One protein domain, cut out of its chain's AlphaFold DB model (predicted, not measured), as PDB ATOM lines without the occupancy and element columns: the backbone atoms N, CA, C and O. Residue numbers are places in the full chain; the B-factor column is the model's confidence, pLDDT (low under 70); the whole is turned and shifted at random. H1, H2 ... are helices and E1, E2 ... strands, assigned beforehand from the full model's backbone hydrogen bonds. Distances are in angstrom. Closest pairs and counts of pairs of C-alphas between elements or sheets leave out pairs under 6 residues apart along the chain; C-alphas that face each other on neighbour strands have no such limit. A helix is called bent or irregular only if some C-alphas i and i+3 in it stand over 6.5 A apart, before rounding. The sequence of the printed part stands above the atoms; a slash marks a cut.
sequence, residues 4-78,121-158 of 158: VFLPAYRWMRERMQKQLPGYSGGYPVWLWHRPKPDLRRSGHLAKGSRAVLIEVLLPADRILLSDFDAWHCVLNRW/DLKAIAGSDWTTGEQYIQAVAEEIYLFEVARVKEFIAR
ATOM      1  N   VAL A   4     179.540 187.581 175.398       80.56
ATOM      2  CA  VAL A   4     179.779 186.295 174.727       80.56
ATOM      3  C   VAL A   4     178.645 185.874 173.785       80.56
ATOM      4  O   VAL A   4     178.925 185.280 172.754       80.56
ATOM      5  N   PHE A   5     177.390 186.251 174.059       86.12
ATOM      6  CA  PHE A   5     176.239 185.863 173.222       86.12
ATOM      7  C   PHE A   5     175.917 186.869 172.113       86.12
ATOM      8  O   PHE A   5     175.104 186.597 171.231       86.12
ATOM      9  N   LEU A   6     176.553 188.043 172.130       91.50
ATOM     10  CA  LEU A   6     176.271 189.105 171.170       91.50
ATOM     11  C   LEU A   6     176.453 188.674 169.699       91.50
ATOM     12  O   LEU A   6     175.623 189.081 168.884       91.50
ATOM     13  N   PRO A   7     177.464 187.859 169.323       92.56
ATOM     14  CA  PRO A   7     177.601 187.370 167.952       92.56
ATOM     15  C   PRO A   7     176.402 186.539 167.479       92.56
ATOM     16  O   PRO A   7     175.915 186.774 166.376       92.56
ATOM     17  N   ALA A   8     175.878 185.639 168.318       95.06
ATOM     18  CA  ALA A   8     174.714 184.818 167.981       95.06
ATOM     19  C   ALA A   8     173.468 185.686 167.750       95.06
ATOM     20  O   ALA A   8     172.777 185.546 166.745       95.06
ATOM     21  N   TYR A   9     173.224 186.664 168.627       95.81
ATOM     22  CA  TYR A   9     172.099 187.589 168.462       95.81
ATOM     23  C   TYR A   9     172.252 188.490 167.232       95.81
ATOM     24  O   TYR A   9     171.262 188.783 166.569       95.81
ATOM     25  N   ARG A  10     173.475 188.919 166.891       96.12
ATOM     26  CA  ARG A  10     173.731 189.641 165.632       96.12
ATOM     27  C   ARG A  10     173.430 188.767 164.419       96.12
ATOM     28  O   ARG A  10     172.761 189.238 163.509       96.12
ATOM     29  N   TRP A  11     173.845 187.501 164.440       97.00
ATOM     30  CA  TRP A  11     173.515 186.558 163.375       97.00
ATOM     31  C   TRP A  11     171.997 186.376 163.230       97.00
ATOM     32  O   TRP A  11     171.483 186.482 162.119       97.00
ATOM     33  N   MET A  12     171.256 186.215 164.334       98.00
ATOM     34  CA  MET A  12     169.789 186.123 164.284       98.00
ATOM     35  C   MET A  12     169.163 187.393 163.688       98.00
ATOM     36  O   MET A  12     168.286 187.305 162.835       98.00
ATOM     37  N   ARG A  13     169.664 188.583 164.044       97.56
ATOM     38  CA  ARG A  13     169.220 189.849 163.438       97.56
ATOM     39  C   ARG A  13     169.477 189.912 161.932       97.56
ATOM     40  O   ARG A  13     168.635 190.411 161.196       97.56
ATOM     41  N   GLU A  14     170.603 189.387 161.450       97.38
ATOM     42  CA  GLU A  14     170.852 189.275 160.006       97.38
ATOM     43  C   GLU A  14     169.843 188.343 159.323       97.38
ATOM     44  O   GLU A  14     169.479 188.578 158.172       97.38
ATOM     45  N   ARG A  15     169.386 187.283 160.009       97.88
ATOM     46  CA  ARG A  15     168.332 186.396 159.489       97.88
ATOM     47  C   ARG A  15     166.982 187.102 159.458       97.88
ATOM     48  O   ARG A  15     166.318 187.049 158.427       97.88
ATOM     49  N   MET A  16     166.630 187.817 160.528       97.88
ATOM     50  CA  MET A  16     165.426 188.652 160.590       97.88
ATOM     51  C   MET A  16     165.418 189.699 159.471       97.88
ATOM     52  O   MET A  16     164.448 189.781 158.733       97.88
ATOM     53  N   GLN A  17     166.529 190.408 159.249       97.69
ATOM     54  CA  GLN A  17     166.644 191.412 158.183       97.69
ATOM     55  C   GLN A  17     166.399 190.857 156.779       97.69
ATOM     56  O   GLN A  17     165.912 191.581 155.913       97.69
ATOM     57  N   LYS A  18     166.774 189.598 156.538       96.81
ATOM     58  CA  LYS A  18     166.588 188.941 155.239       96.81
ATOM     59  C   LYS A  18     165.180 188.393 155.039       96.81
ATOM     60  O   LYS A  18     164.753 188.286 153.895       96.81
ATOM     61  N   GLN A  19     164.512 187.984 156.116       96.06
ATOM     62  CA  GLN A  19     163.282 187.190 156.046       96.06
ATOM     63  C   GLN A  19     162.026 187.962 156.459       96.06
ATOM     64  O   GLN A  19     160.940 187.585 156.035       96.06
ATOM     65  N   LEU A  20     162.159 189.027 157.254       96.69
ATOM     66  CA  LEU A  20     161.037 189.815 157.760       96.69
ATOM     67  C   LEU A  20     160.912 191.134 156.981       96.69
ATOM     68  O   LEU A  20     161.796 191.995 157.082       96.69
ATOM     69  N   PRO A  21     159.827 191.329 156.212       95.06
ATOM     70  CA  PRO A  21     159.522 192.612 155.599       95.06
ATOM     71  C   PRO A  21     159.375 193.711 156.657       95.06
ATOM     72  O   PRO A  21     158.771 193.506 157.705       95.06
ATOM     73  N   GLY A  22     159.921 194.896 156.380       91.88
ATOM     74  CA  GLY A  22     159.779 196.054 157.270       91.88
ATOM     75  C   GLY A  22     160.612 196.010 158.555       91.88
ATOM     76  O   GLY A  22     160.496 196.932 159.355       91.88
ATOM     77  N   TYR A  23     161.473 194.999 158.741       96.06
ATOM     78  CA  TYR A  23     162.366 194.921 159.898       96.06
ATOM     79  C   TYR A  23     163.292 196.142 159.988       96.06
ATOM     80  O   TYR A  23     164.015 196.456 159.036       96.06
ATOM     81  N   SER A  24     163.288 196.807 161.145       95.50
ATOM     82  CA  SER A  24     163.971 198.091 161.358       95.50
ATOM     83  C   SER A  24     165.331 197.976 162.058       95.50
ATOM     84  O   SER A  24     166.054 198.962 162.210       95.50
ATOM     85  N   GLY A  25     165.726 196.761 162.452       93.94
ATOM     86  CA  GLY A  25     167.017 196.493 163.083       93.94
ATOM     87  C   GLY A  25     166.972 196.308 164.603       93.94
ATOM     88  O   GLY A  25     168.042 196.258 165.222       93.94
ATOM     89  N   GLY A  26     165.792 196.180 165.213       94.56
ATOM     90  CA  GLY A  26     165.611 195.872 166.634       94.56
ATOM     91  C   GLY A  26     166.129 194.484 167.039       94.56
ATOM     92  O   GLY A  26     166.337 193.601 166.211       94.56
ATOM     93  N   TYR A  27     166.395 194.258 168.325       94.31
ATOM     94  CA  TYR A  27     166.772 192.917 168.796       94.31
ATOM     95  C   TYR A  27     165.545 191.993 168.874       94.31
ATOM     96  O   TYR A  27     164.453 192.484 169.140       94.31
ATOM     97  N   PRO A  28     165.713 190.670 168.673       96.38
ATOM     98  CA  PRO A  28     164.598 189.731 168.703       96.38
ATOM     99  C   PRO A  28     163.897 189.721 170.065       96.38
ATOM    100  O   PRO A  28     164.531 189.519 171.105       96.38
ATOM    101  N   VAL A  29     162.575 189.852 170.030       97.25
ATOM    102  CA  VAL A  29     161.666 189.445 171.096       97.25
ATOM    103  C   VAL A  29     161.333 187.973 170.876       97.25
ATOM    104  O   VAL A  29     160.752 187.605 169.856       97.25
ATOM    105  N   TRP A  30     161.737 187.129 171.823       97.19
ATOM    106  CA  TRP A  30     161.551 185.682 171.746       97.19
ATOM    107  C   TRP A  30     160.166 185.265 172.223       97.19
ATOM    108  O   TRP A  30     159.662 185.755 173.235       97.19
ATOM    109  N   LEU A  31     159.578 184.319 171.500       97.12
ATOM    110  CA  LEU A  31     158.234 183.810 171.716       97.12
ATOM    111  C   LEU A  31     158.233 182.290 171.618       97.12
ATOM    112  O   LEU A  31     158.980 181.696 170.846       97.12
ATOM    113  N   TRP A  32     157.332 181.661 172.361       96.00
ATOM    114  CA  TRP A  32     157.023 180.248 172.187       96.00
ATOM    115  C   TRP A  32     155.918 180.097 171.144       96.00
ATOM    116  O   TRP A  32     154.859 180.705 171.293       96.00
ATOM    117  N   HIS A  33     156.148 179.288 170.109       96.44
ATOM    118  CA  HIS A  33     155.125 178.983 169.106       96.44
ATOM    119  C   HIS A  33     154.400 177.676 169.438       96.44
ATOM    120  O   HIS A  33     153.178 177.664 169.582       96.44
ATOM    121  N   ARG A  34     155.145 176.576 169.598       94.69
ATOM    122  CA  ARG A  34     154.606 175.284 170.051       94.69
ATOM    123  C   ARG A  34     155.714 174.390 170.622       94.69
ATOM    124  O   ARG A  34     156.836 174.509 170.153       94.69
ATOM    125  N   PRO A  35     155.418 173.494 171.573       93.00
ATOM    126  CA  PRO A  35     154.164 173.397 172.314       93.00
ATOM    127  C   PRO A  35     153.939 174.613 173.220       93.00
ATOM    128  O   PRO A  35     154.832 175.425 173.465       93.00
ATOM    129  N   LYS A  36     152.712 174.757 173.724       90.00
ATOM    130  CA  LYS A  36     152.390 175.804 174.696       90.00
ATOM    131  C   LYS A  36     153.201 175.576 175.984       90.00
ATOM    132  O   LYS A  36     153.143 174.467 176.517       90.00
ATOM    133  N   PRO A  37     153.889 176.596 176.532       87.25
ATOM    134  CA  PRO A  37     154.670 176.437 177.755       87.25
ATOM    135  C   PRO A  37     153.836 175.903 178.927       87.25
ATOM    136  O   PRO A  37     152.808 176.484 179.293       87.25
ATOM    137  N   ASP A  38     154.296 174.816 179.554       89.81
ATOM    138  CA  ASP A  38     153.677 174.290 180.770       89.81
ATOM    139  C   ASP A  38     154.143 175.089 181.994       89.81
ATOM    140  O   ASP A  38     155.233 174.873 182.528       89.81
ATOM    141  N   LEU A  39     153.280 175.990 182.468       89.06
ATOM    142  CA  LEU A  39     153.522 176.877 183.616       89.06
ATOM    143  C   LEU A  39     153.718 176.139 184.954       89.06
ATOM    144  O   LEU A  39     154.035 176.770 185.960       89.06
ATOM    145  N   ARG A  40     153.496 174.820 184.998       84.69
ATOM    146  CA  ARG A  40     153.747 173.987 186.183       84.69
ATOM    147  C   ARG A  40     155.200 173.518 186.274       84.69
ATOM    148  O   ARG A  40     155.591 173.016 187.323       84.69
ATOM    149  N   ARG A  41     155.981 173.654 185.197       84.75
ATOM    150  CA  ARG A  41     157.409 173.314 185.183       84.75
ATOM    151  C   ARG A  41     158.230 174.407 185.872       84.75
ATOM    152  O   ARG A  41     157.849 175.577 185.871       84.75
ATOM    153  N   SER A  42     159.352 174.011 186.463       82.06
ATOM    154  CA  SER A  42     160.370 174.938 186.957       82.06
ATOM    155  C   SER A  42     161.193 175.510 185.795       82.06
ATOM    156  O   SER A  42     161.128 175.015 184.669       82.06
ATOM    157  N   GLY A  43     161.974 176.559 186.062       80.44
ATOM    158  CA  GLY A  43     162.913 177.137 185.089       80.44
ATOM    159  C   GLY A  43     162.368 178.310 184.273       80.44
ATOM    160  O   GLY A  43     163.152 179.006 183.641       80.44
ATOM    161  N   HIS A  44     161.062 178.597 184.342       82.38
ATOM    162  CA  HIS A  44     160.492 179.803 183.723       82.38
ATOM    163  C   HIS A  44     160.973 181.076 184.425       82.38
ATOM    164  O   HIS A  44     161.394 182.029 183.779       82.38
ATOM    165  N   LEU A  45     160.893 181.083 185.759       87.50
ATOM    166  CA  LEU A  45     161.238 182.191 186.652       87.50
ATOM    167  C   LEU A  45     161.633 181.634 188.028       87.50
ATOM    168  O   LEU A  45     161.430 180.451 188.308       87.50
ATOM    169  N   ALA A  46     162.163 182.487 188.908       90.69
ATOM    170  CA  ALA A  46     162.466 182.102 190.283       90.69
ATOM    171  C   ALA A  46     161.207 181.600 191.012       90.69
ATOM    172  O   ALA A  46     160.164 182.262 191.000       90.69
ATOM    173  N   LYS A  47     161.321 180.443 191.673       92.44
ATOM    174  CA  LYS A  47     160.235 179.794 192.416       92.44
ATOM    175  C   LYS A  47     159.535 180.765 193.375       92.44
ATOM    176  O   LYS A  47     160.190 181.473 194.134       92.44
ATOM    177  N   GLY A  48     158.203 180.768 193.357       91.88
ATOM    178  CA  GLY A  48     157.359 181.631 194.190       91.88
ATOM    179  C   GLY A  48     157.079 183.021 193.605       91.88
ATOM    180  O   GLY A  48     156.244 183.743 194.146       91.88
ATOM    181  N   SER A  49     157.716 183.395 192.492       94.69
ATOM    182  CA  SER A  49     157.494 184.700 191.858       94.69
ATOM    183  C   SER A  49     156.134 184.768 191.162       94.69
ATOM    184  O   SER A  49     155.721 183.811 190.502       94.69
ATOM    185  N   ARG A  50     155.461 185.923 191.263       95.12
ATOM    186  CA  ARG A  50     154.286 186.245 190.438       95.12
ATOM    187  C   ARG A  50     154.723 186.523 189.006       95.12
ATOM    188  O   ARG A  50     155.689 187.249 188.785       95.12
ATOM    189  N   ALA A  51     153.993 185.964 188.053       93.81
ATOM    190  CA  ALA A  51     154.331 186.022 186.644       93.81
ATOM    191  C   ALA A  51     153.083 186.043 185.763       93.81
ATOM    192  O   ALA A  51     151.991 185.681 186.207       93.81
ATOM    193  N   VAL A  52     153.265 186.425 184.500       94.62
ATOM    194  CA  VAL A  52     152.218 186.377 183.477       94.62
ATOM    195  C   VAL A  52     152.686 185.587 182.263       94.62
ATOM    196  O   VAL A  52     153.819 185.733 181.814       94.62
ATOM    197  N   LEU A  53     151.798 184.755 181.723       94.94
ATOM    198  CA  LEU A  53     151.894 184.243 180.363       94.94
ATOM    199  C   LEU A  53     151.076 185.165 179.460       94.94
ATOM    200  O   LEU A  53     149.869 185.309 179.667       94.94
ATOM    201  N   ILE A  54     151.738 185.769 178.479       96.25
ATOM    202  CA  ILE A  54     151.112 186.614 177.462       96.25
ATOM    203  C   ILE A  54     150.986 185.780 176.186       96.25
ATOM    204  O   ILE A  54     151.977 185.245 175.695       96.25
ATOM    205  N   GLU A  55     149.768 185.650 175.671       97.25
ATOM    206  CA  GLU A  55     149.490 185.026 174.378       97.25
ATOM    207  C   GLU A  55     149.192 186.141 173.372       97.25
ATOM    208  O   GLU A  55     148.357 187.013 173.635       97.25
ATOM    209  N   VAL A  56     149.888 186.118 172.237       97.69
ATOM    210  CA  VAL A  56     149.820 187.160 171.205       97.69
ATOM    211  C   VAL A  56     149.375 186.576 169.869       97.69
ATOM    212  O   VAL A  56     149.647 185.412 169.576       97.69
ATOM    213  N   LEU A  57     148.707 187.391 169.058       97.50
ATOM    214  CA  LEU A  57     148.356 187.079 167.674       97.50
ATOM    215  C   LEU A  57     149.144 188.011 166.759       97.50
ATOM    216  O   LEU A  57     148.872 189.206 166.710       97.50
ATOM    217  N   LEU A  58     150.129 187.453 166.057       96.88
ATOM    218  CA  LEU A  58     151.014 188.196 165.164       96.88
ATOM    219  C   LEU A  58     150.826 187.737 163.711       96.88
ATOM    220  O   LEU A  58     150.626 186.540 163.477       96.88
ATOM    221  N   PRO A  59     150.928 188.653 162.735       96.12
ATOM    222  CA  PRO A  59     151.049 188.299 161.325       96.12
ATOM    223  C   PRO A  59     152.244 187.370 161.066       96.12
ATOM    224  O   PRO A  59     153.309 187.526 161.665       96.12
ATOM    225  N   ALA A  60     152.077 186.409 160.154       95.81
ATOM    226  CA  ALA A  60     153.111 185.417 159.844       95.81
ATOM    227  C   ALA A  60     154.382 186.036 159.231       95.81
ATOM    228  O   ALA A  60     155.469 185.499 159.402       95.81
ATOM    229  N   ASP A  61     154.254 187.171 158.547       96.31
ATOM    230  CA  ASP A  61     155.357 187.931 157.950       96.31
ATOM    231  C   ASP A  61     156.130 188.798 158.962       96.31
ATOM    232  O   ASP A  61     157.193 189.319 158.638       96.31
ATOM    233  N   ARG A  62     155.650 188.911 160.206       96.75
ATOM    234  CA  ARG A  62     156.343 189.594 161.312       96.75
ATOM    235  C   ARG A  62     157.098 188.651 162.244       96.75
ATOM    236  O   ARG A  62     157.698 189.111 163.219       96.75
ATOM    237  N   ILE A  63     157.061 187.349 161.971       97.38
ATOM    238  CA  ILE A  63     157.691 186.331 162.807       97.38
ATOM    239  C   ILE A  63     158.637 185.456 161.996       97.38
ATOM    240  O   ILE A  63     158.363 185.088 160.858       97.38
ATOM    241  N   LEU A  64     159.750 185.077 162.614       98.19
ATOM    242  CA  LEU A  64     160.650 184.062 162.083       98.19
ATOM    243  C   LEU A  64     160.655 182.875 163.042       98.19
ATOM    244  O   LEU A  64     161.008 183.023 164.213       98.19
ATOM    245  N   LEU A  65     160.222 181.713 162.552       98.50
ATOM    246  CA  LEU A  65     160.165 180.476 163.329       98.50
ATOM    247  C   LEU A  65     161.495 179.742 163.260       98.50
ATOM    248  O   LEU A  65     162.041 179.575 162.177       98.50
ATOM    249  N   SER A  66     161.964 179.233 164.393       98.44
ATOM    250  CA  SER A  66     163.144 178.372 164.462       98.44
ATOM    251  C   SER A  66     162.952 177.285 165.507       98.44
ATOM    252  O   SER A  66     162.173 177.441 166.449       98.44
ATOM    253  N   ASP A  67     163.712 176.210 165.381       97.94
ATOM    254  CA  ASP A  67     163.805 175.195 166.417       97.94
ATOM    255  C   ASP A  67     164.486 175.761 167.681       97.94
ATOM    256  O   ASP A  67     165.455 176.527 167.608       97.94
ATOM    257  N   PHE A  68     163.919 175.457 168.848       96.50
ATOM    258  CA  PHE A  68     164.397 175.950 170.139       96.50
ATOM    259  C   PHE A  68     165.701 175.279 170.564       96.50
ATOM    260  O   PHE A  68     166.623 175.956 171.024       96.50
ATOM    261  N   ASP A  69     165.806 173.964 170.390       95.19
ATOM    262  CA  ASP A  69     166.974 173.216 170.834       95.19
ATOM    263  C   ASP A  69     168.151 173.481 169.892       95.19
ATOM    264  O   ASP A  69     169.236 173.845 170.352       95.19
ATOM    265  N   ALA A  70     167.919 173.469 168.574       97.00
ATOM    266  CA  ALA A  70     168.958 173.734 167.577       97.00
ATOM    267  C   ALA A  70     169.562 175.150 167.673       97.00
ATOM    268  O   ALA A  70     170.719 175.367 167.305       97.00
ATOM    269  N   TRP A  71     168.824 176.132 168.204       97.50
ATOM    270  CA  TRP A  71     169.356 177.476 168.463       97.50
ATOM    271  C   TRP A  71     170.575 177.469 169.399       97.50
ATOM    272  O   TRP A  71     171.464 178.317 169.268       97.50
ATOM    273  N   HIS A  72     170.685 176.480 170.292       95.38
ATOM    274  CA  HIS A  72     171.846 176.330 171.167       95.38
ATOM    275  C   HIS A  72     173.141 176.074 170.388       95.38
ATOM    276  O   HIS A  72     174.206 176.487 170.853       95.38
ATOM    277  N   CYS A  73     173.076 175.494 169.184       96.06
ATOM    278  CA  CYS A  73     174.244 175.374 168.312       96.06
ATOM    279  C   CYS A  73     174.764 176.752 167.891       96.06
ATOM    280  O   CYS A  73     175.966 177.004 167.938       96.06
ATOM    281  N   VAL A  74     173.876 177.696 167.575       96.81
ATOM    282  CA  VAL A  74     174.281 179.068 167.240       96.81
ATOM    283  C   VAL A  74     174.818 179.800 168.469       96.81
ATOM    284  O   VAL A  74     175.861 180.451 168.393       96.81
ATOM    285  N   LEU A  75     174.139 179.672 169.616       94.75
ATOM    286  CA  LEU A  75     174.555 180.310 170.871       94.75
ATOM    287  C   LEU A  75     175.956 179.881 171.317       94.75
ATOM    288  O   LEU A  75     176.732 180.725 171.762       94.75
ATOM    289  N   ASN A  76     176.262 178.589 171.192       93.12
ATOM    290  CA  ASN A  76     177.520 177.999 171.647       93.12
ATOM    291  C   ASN A  76     178.571 177.869 170.540       93.12
ATOM    292  O   ASN A  76     179.658 177.353 170.792       93.12
ATOM    293  N   ARG A  77     178.271 178.346 169.324       93.88
ATOM    294  CA  ARG A  77     179.147 178.229 168.152       93.88
ATOM    295  C   ARG A  77     179.489 176.764 167.820       93.88
ATOM    296  O   ARG A  77     180.621 176.442 167.479       93.88
ATOM    297  N   TRP A  78     178.502 175.880 167.910       94.75
ATOM    298  CA  TRP A  78     178.600 174.479 167.502       94.75
ATOM    299  C   TRP A  78     178.081 174.275 166.085       94.75
ATOM    300  O   TRP A  78     177.199 175.000 165.620       94.75
ATOM    301  N   ASP A 121     164.755 175.106 159.120       97.69
ATOM    302  CA  ASP A 121     164.186 173.923 158.466       97.69
ATOM    303  C   ASP A 121     163.667 172.933 159.513       97.69
ATOM    304  O   ASP A 121     164.279 171.915 159.848       97.69
ATOM    305  N   LEU A 122     162.484 173.254 160.036       97.06
ATOM    306  CA  LEU A 122     161.840 172.481 161.096       97.06
ATOM    307  C   LEU A 122     161.592 171.019 160.694       97.06
ATOM    308  O   LEU A 122     161.582 170.149 161.563       97.06
ATOM    309  N   LYS A 123     161.403 170.739 159.394       96.38
ATOM    310  CA  LYS A 123     161.188 169.376 158.884       96.38
ATOM    311  C   LYS A 123     162.486 168.581 158.874       96.38
ATOM    312  O   LYS A 123     162.476 167.431 159.303       96.38
ATOM    313  N   ALA A 124     163.578 169.182 158.405       96.06
ATOM    314  CA  ALA A 124     164.885 168.534 158.414       96.06
ATOM    315  C   ALA A 124     165.340 168.219 159.844       96.06
ATOM    316  O   ALA A 124     165.835 167.123 160.093       96.06
ATOM    317  N   ILE A 125     165.107 169.134 160.791       96.38
ATOM    318  CA  ILE A 125     165.424 168.891 162.203       96.38
ATOM    319  C   ILE A 125     164.581 167.750 162.756       96.38
ATOM    320  O   ILE A 125     165.144 166.807 163.299       96.38
ATOM    321  N   ALA A 126     163.261 167.775 162.554       94.75
ATOM    322  CA  ALA A 126     162.378 166.720 163.050       94.75
ATOM    323  C   ALA A 126     162.726 165.318 162.512       94.75
ATOM    324  O   ALA A 126     162.392 164.326 163.152       94.75
ATOM    325  N   GLY A 127     163.376 165.233 161.346       94.38
ATOM    326  CA  GLY A 127     163.867 163.985 160.758       94.38
ATOM    327  C   GLY A 127     165.327 163.641 161.074       94.38
ATOM    328  O   GLY A 127     165.847 162.710 160.467       94.38
ATOM    329  N   SER A 128     165.999 164.392 161.948       93.94
ATOM    330  CA  SER A 128     167.400 164.147 162.313       93.94
ATOM    331  C   SER A 128     167.564 162.973 163.276       93.94
ATOM    332  O   SER A 128     166.656 162.656 164.045       93.94
ATOM    333  N   ASP A 129     168.770 162.401 163.306       92.75
ATOM    334  CA  ASP A 129     169.135 161.304 164.219       92.75
ATOM    335  C   ASP A 129     169.033 161.709 165.709       92.75
ATOM    336  O   ASP A 129     168.963 160.860 166.595       92.75
ATOM    337  N   TRP A 130     169.016 163.016 165.993       86.81
ATOM    338  CA  TRP A 130     169.111 163.592 167.340       86.81
ATOM    339  C   TRP A 130     167.767 163.980 167.940       86.81
ATOM    340  O   TRP A 130     167.652 164.158 169.155       86.81
ATOM    341  N   THR A 131     166.746 164.149 167.100       86.25
ATOM    342  CA  THR A 131     165.445 164.598 167.584       86.25
ATOM    343  C   THR A 131     164.729 163.444 168.264       86.25
ATOM    344  O   THR A 131     164.332 162.466 167.636       86.25
ATOM    345  N   THR A 132     164.539 163.579 169.574       81.31
ATOM    346  CA  THR A 132     163.783 162.622 170.380       81.31
ATOM    347  C   THR A 132     162.630 163.342 171.071       81.31
ATOM    348  O   THR A 132     162.816 164.343 171.759       81.31
ATOM    349  N   GLY A 133     161.410 162.837 170.887       86.44
ATOM    350  CA  GLY A 133     160.215 163.410 171.507       86.44
ATOM    351  C   GLY A 133     159.609 164.595 170.749       86.44
ATOM    352  O   GLY A 133     159.596 164.628 169.520       86.44
ATOM    353  N   GLU A 134     159.001 165.519 171.497       90.44
ATOM    354  CA  GLU A 134     158.273 166.660 170.935       90.44
ATOM    355  C   GLU A 134     159.230 167.788 170.538       90.44
ATOM    356  O   GLU A 134     160.058 168.219 171.338       90.44
ATOM    357  N   GLN A 135     159.075 168.293 169.314       93.94
ATOM    358  CA  GLN A 135     159.847 169.422 168.810       93.94
ATOM    359  C   GLN A 135     159.344 170.742 169.411       93.94
ATOM    360  O   GLN A 135     158.167 171.091 169.279       93.94
ATOM    361  N   TYR A 136     160.258 171.509 170.003       95.31
ATOM    362  CA  TYR A 136     159.982 172.842 170.526       95.31
ATOM    363  C   TYR A 136     160.328 173.898 169.477       95.31
ATOM    364  O   TYR A 136     161.472 174.054 169.064       95.31
ATOM    365  N   ILE A 137     159.324 174.653 169.052       97.62
ATOM    366  CA  ILE A 137     159.446 175.723 168.069       97.62
ATOM    367  C   ILE A 137     159.245 177.050 168.781       97.62
ATOM    368  O   ILE A 137     158.213 177.318 169.408       97.62
ATOM    369  N   GLN A 138     160.250 177.895 168.625       97.56
ATOM    370  CA  GLN A 138     160.240 179.278 169.058       97.56
ATOM    371  C   GLN A 138     160.034 180.200 167.857       97.56
ATOM    372  O   GLN A 138     160.179 179.808 166.697       97.56
ATOM    373  N   ALA A 139     159.686 181.442 168.149       98.12
ATOM    374  CA  ALA A 139     159.599 182.507 167.174       98.12
ATOM    375  C   ALA A 139     160.385 183.718 167.665       98.12
ATOM    376  O   ALA A 139     160.514 183.948 168.870       98.12
ATOM    377  N   VAL A 140     160.863 184.517 166.720       98.25
ATOM    378  CA  VAL A 140     161.333 185.873 166.992       98.25
ATOM    379  C   VAL A 140     160.464 186.877 166.252       98.25
ATOM    380  O   VAL A 140     160.138 186.677 165.083       98.25
ATOM    381  N   ALA A 141     160.113 187.956 166.941       97.81
ATOM    382  CA  ALA A 141     159.514 189.157 166.374       97.81
ATOM    383  C   ALA A 141     160.402 190.359 166.716       97.81
ATOM    384  O   ALA A 141     161.187 190.303 167.662       97.81
ATOM    385  N   GLU A 142     160.307 191.450 165.964       96.75
ATOM    386  CA  GLU A 142     161.004 192.689 166.333       96.75
ATOM    387  C   GLU A 142     160.330 193.388 167.516       96.75
ATOM    388  O   GLU A 142     160.992 193.854 168.440       96.75
ATOM    389  N   GLU A 143     159.003 193.424 167.498       95.69
ATOM    390  CA  GLU A 143     158.185 194.134 168.468       95.69
ATOM    391  C   GLU A 143     156.799 193.500 168.574       95.69
ATOM    392  O   GLU A 143     156.318 192.832 167.650       95.69
ATOM    393  N   ILE A 144     156.161 193.736 169.718       96.19
ATOM    394  CA  ILE A 144     154.794 193.318 170.015       96.19
ATOM    395  C   ILE A 144     154.034 194.542 170.501       96.19
ATOM    396  O   ILE A 144     154.450 195.202 171.456       96.19
ATOM    397  N   TYR A 145     152.892 194.805 169.880       96.31
ATOM    398  CA  TYR A 145     151.989 195.868 170.283       96.31
ATOM    399  C   TYR A 145     150.916 195.362 171.244       96.31
ATOM    400  O   TYR A 145     150.485 194.212 171.195       96.31
ATOM    401  N   LEU A 146     150.417 196.250 172.107       96.62
ATOM    402  CA  LEU A 146     149.421 195.883 173.116       96.62
ATOM    403  C   LEU A 146     148.120 195.338 172.504       96.62
ATOM    404  O   LEU A 146     147.523 194.426 173.066       96.62
ATOM    405  N   PHE A 147     147.701 195.851 171.343       97.38
ATOM    406  CA  PHE A 147     146.503 195.368 170.645       97.38
ATOM    407  C   PHE A 147     146.658 193.942 170.085       97.38
ATOM    408  O   PHE A 147     145.663 193.320 169.727       97.38
ATOM    409  N   GLU A 148     147.885 193.419 170.013       97.75
ATOM    410  CA  GLU A 148     148.185 192.053 169.563       97.75
ATOM    411  C   GLU A 148     148.100 191.042 170.711       97.75
ATOM    412  O   GLU A 148     148.153 189.832 170.484       97.75
ATOM    413  N   VAL A 149     147.956 191.513 171.955       97.88
ATOM    414  CA  VAL A 149     147.779 190.658 173.128       97.88
ATOM    415  C   VAL A 149     146.358 190.106 173.136       97.88
ATOM    416  O   VAL A 149     145.393 190.815 173.406       97.88
ATOM    417  N   ALA A 150     146.237 188.805 172.894       97.38
ATOM    418  CA  ALA A 150     144.956 188.109 172.906       97.38
ATOM    419  C   ALA A 150     144.573 187.621 174.308       97.38
ATOM    420  O   ALA A 150     143.390 187.512 174.633       97.38
ATOM    421  N   ARG A 151     145.561 187.296 175.153       97.31
ATOM    422  CA  ARG A 151     145.310 186.807 176.512       97.31
ATOM    423  C   ARG A 151     146.477 187.074 177.448       97.31
ATOM    424  O   ARG A 151     147.638 186.965 177.067       97.31
ATOM    425  N   VAL A 152     146.142 187.315 178.712       97.12
ATOM    426  CA  VAL A 152     147.089 187.351 179.830       97.12
ATOM    427  C   VAL A 152     146.633 186.347 180.884       97.12
ATOM    428  O   VAL A 152     145.455 186.297 181.239       97.12
ATOM    429  N   LYS A 153     147.555 185.516 181.372       96.06
ATOM    430  CA  LYS A 153     147.297 184.556 182.450       96.06
ATOM    431  C   LYS A 153     148.323 184.721 183.563       96.06
ATOM    432  O   LYS A 153     149.500 184.440 183.355       96.06
ATOM    433  N   GLU A 154     147.863 185.102 184.748       96.25
ATOM    434  CA  GLU A 154     148.696 185.130 185.952       96.25
ATOM    435  C   GLU A 154     149.009 183.715 186.463       96.25
ATOM    436  O   GLU A 154     148.172 182.807 186.396       96.25
ATOM    437  N   PHE A 155     150.219 183.524 186.990       94.31
ATOM    438  CA  PHE A 155     150.630 182.304 187.682       94.31
ATOM    439  C   PHE A 155     151.734 182.578 188.716       94.31
ATOM    440  O   PHE A 155     152.356 183.641 188.723       94.31
ATOM    441  N   ILE A 156     151.970 181.597 189.592       94.19
ATOM    442  CA  ILE A 156     153.121 181.569 190.501       94.19
ATOM    443  C   ILE A 156     154.126 180.554 189.964       94.19
ATOM    444  O   ILE A 156     153.772 179.388 189.763       94.19
ATOM    445  N   ALA A 157     155.360 180.994 189.737       92.56
ATOM    446  CA  ALA A 157     156.436 180.137 189.252       92.56
ATOM    447  C   ALA A 157     156.752 179.011 190.253       92.56
ATOM    448  O   ALA A 157     156.755 179.230 191.470       92.56
ATOM    449  N   ARG A 158     156.986 177.801 189.738       86.75
ATOM    450  CA  ARG A 158     157.214 176.585 190.533       86.75
ATOM    451  C   ARG A 158     158.683 176.317 190.822       86.75
ATOM    452  O   ARG A 158     159.534 176.662 189.977       86.75
TER     453      ARG A 158
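What this domain is: This is residues 4 to 78 and 121 to 158 of the 158 residues of an uncharacterized protein of Peptococcaceae bacterium SCADC1_2_3 (UniProt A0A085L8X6). A small three-stranded sheet, E1 E4 E3, stands between a separate two-stranded ribbon, E2 and E5, on the E1 side and the helix H1 on the E3 side. The short helix H2 packs on the first turns of H1, the short helix H3 sits by the end of E3, and the long loop of residues 35 to 49 joins the sheet to the ribbon. The printed part has 113 residues, with three named helices and five named strands in the order H1 E1 E2 E3 H2 H3 E4 E5; both sheets are antiparallel and the class is mixed, helices and strands. It is compact, with a radius of gyration of the C-alphas of 15.4 A, and rounded, spanning 37 by 37 by 29 A.

Where its parts are: H1 is residues 4 to 19, 24.9 A long, from C-alpha 4 at (179.779, 186.295, 174.727); it is irregular, with C-alphas 4 and 7 7.2 A apart. E1 is residues 29 to 34, 15.9 A. E2 is residues 50 to 56, 19.8 A, from C-alpha 50 at (154.286, 186.245, 190.438). E3 is residues 64 to 67, H2 residues 71 to 76 and H3 residues 122 to 126. E4 is residues 137 to 141, 13.5 A. E5 is residues 149 to 156, 20.3 A, ending with C-alpha 156 at (153.121, 181.569, 190.501).

How they stand to each other: In the sheet E1 E4 E3, E4 is the inner strand. E1 and E4 are antiparallel at 148 degrees, with N 31 and O 139 2.8 A apart, within hydrogen-bond range. E4 and E3 are antiparallel at 151 degrees, with N 140 and O 64 at 2.9 A, also within range. H1 only grazes this sheet, with its residues 12 to 19; its closest C-alphas with E3 are those of Met 16 and Leu 64, 6.8 A apart. H1 and H2 only just touch, with 3 pairs of C-alphas within 8 A, through residues 5 to 8 of H1 alone; the closest C-alphas are those of Ala 8 and Leu 75, 5.4 A apart. They run opposite ways at a steep tilt of 38 degrees, only just past shallow. H3 only grazes the sheet; the C-alphas of Asp 67 in E3 and Leu 122 are the closest, 6.3 A apart. E1 and E2 are near each other, with 6 pairs of C-alphas within 10 A. E2 and E5 are antiparallel at 158 degrees, with N 53 and O 153 2.8 A apart, within range. H1 and E5 are apart. Every O i to N i+4 pair is within range in H2 and H3, and 11 of 12 are in H1.

The domain as a whole: The two C-alphas farthest apart, those of Asp 129 and Phe 147, are 41.4 A apart. Residues 79 to 120 are not printed, and C-alphas 78 and 121 are 17.0 A apart across this cut, which lies in the link from H2 to H3. The link from E1 to E2 is long, with 15 residues, and that from E3 to H2 is tight. The mean pLDDT of the printed part is 94.3, and no printed residue is under 70.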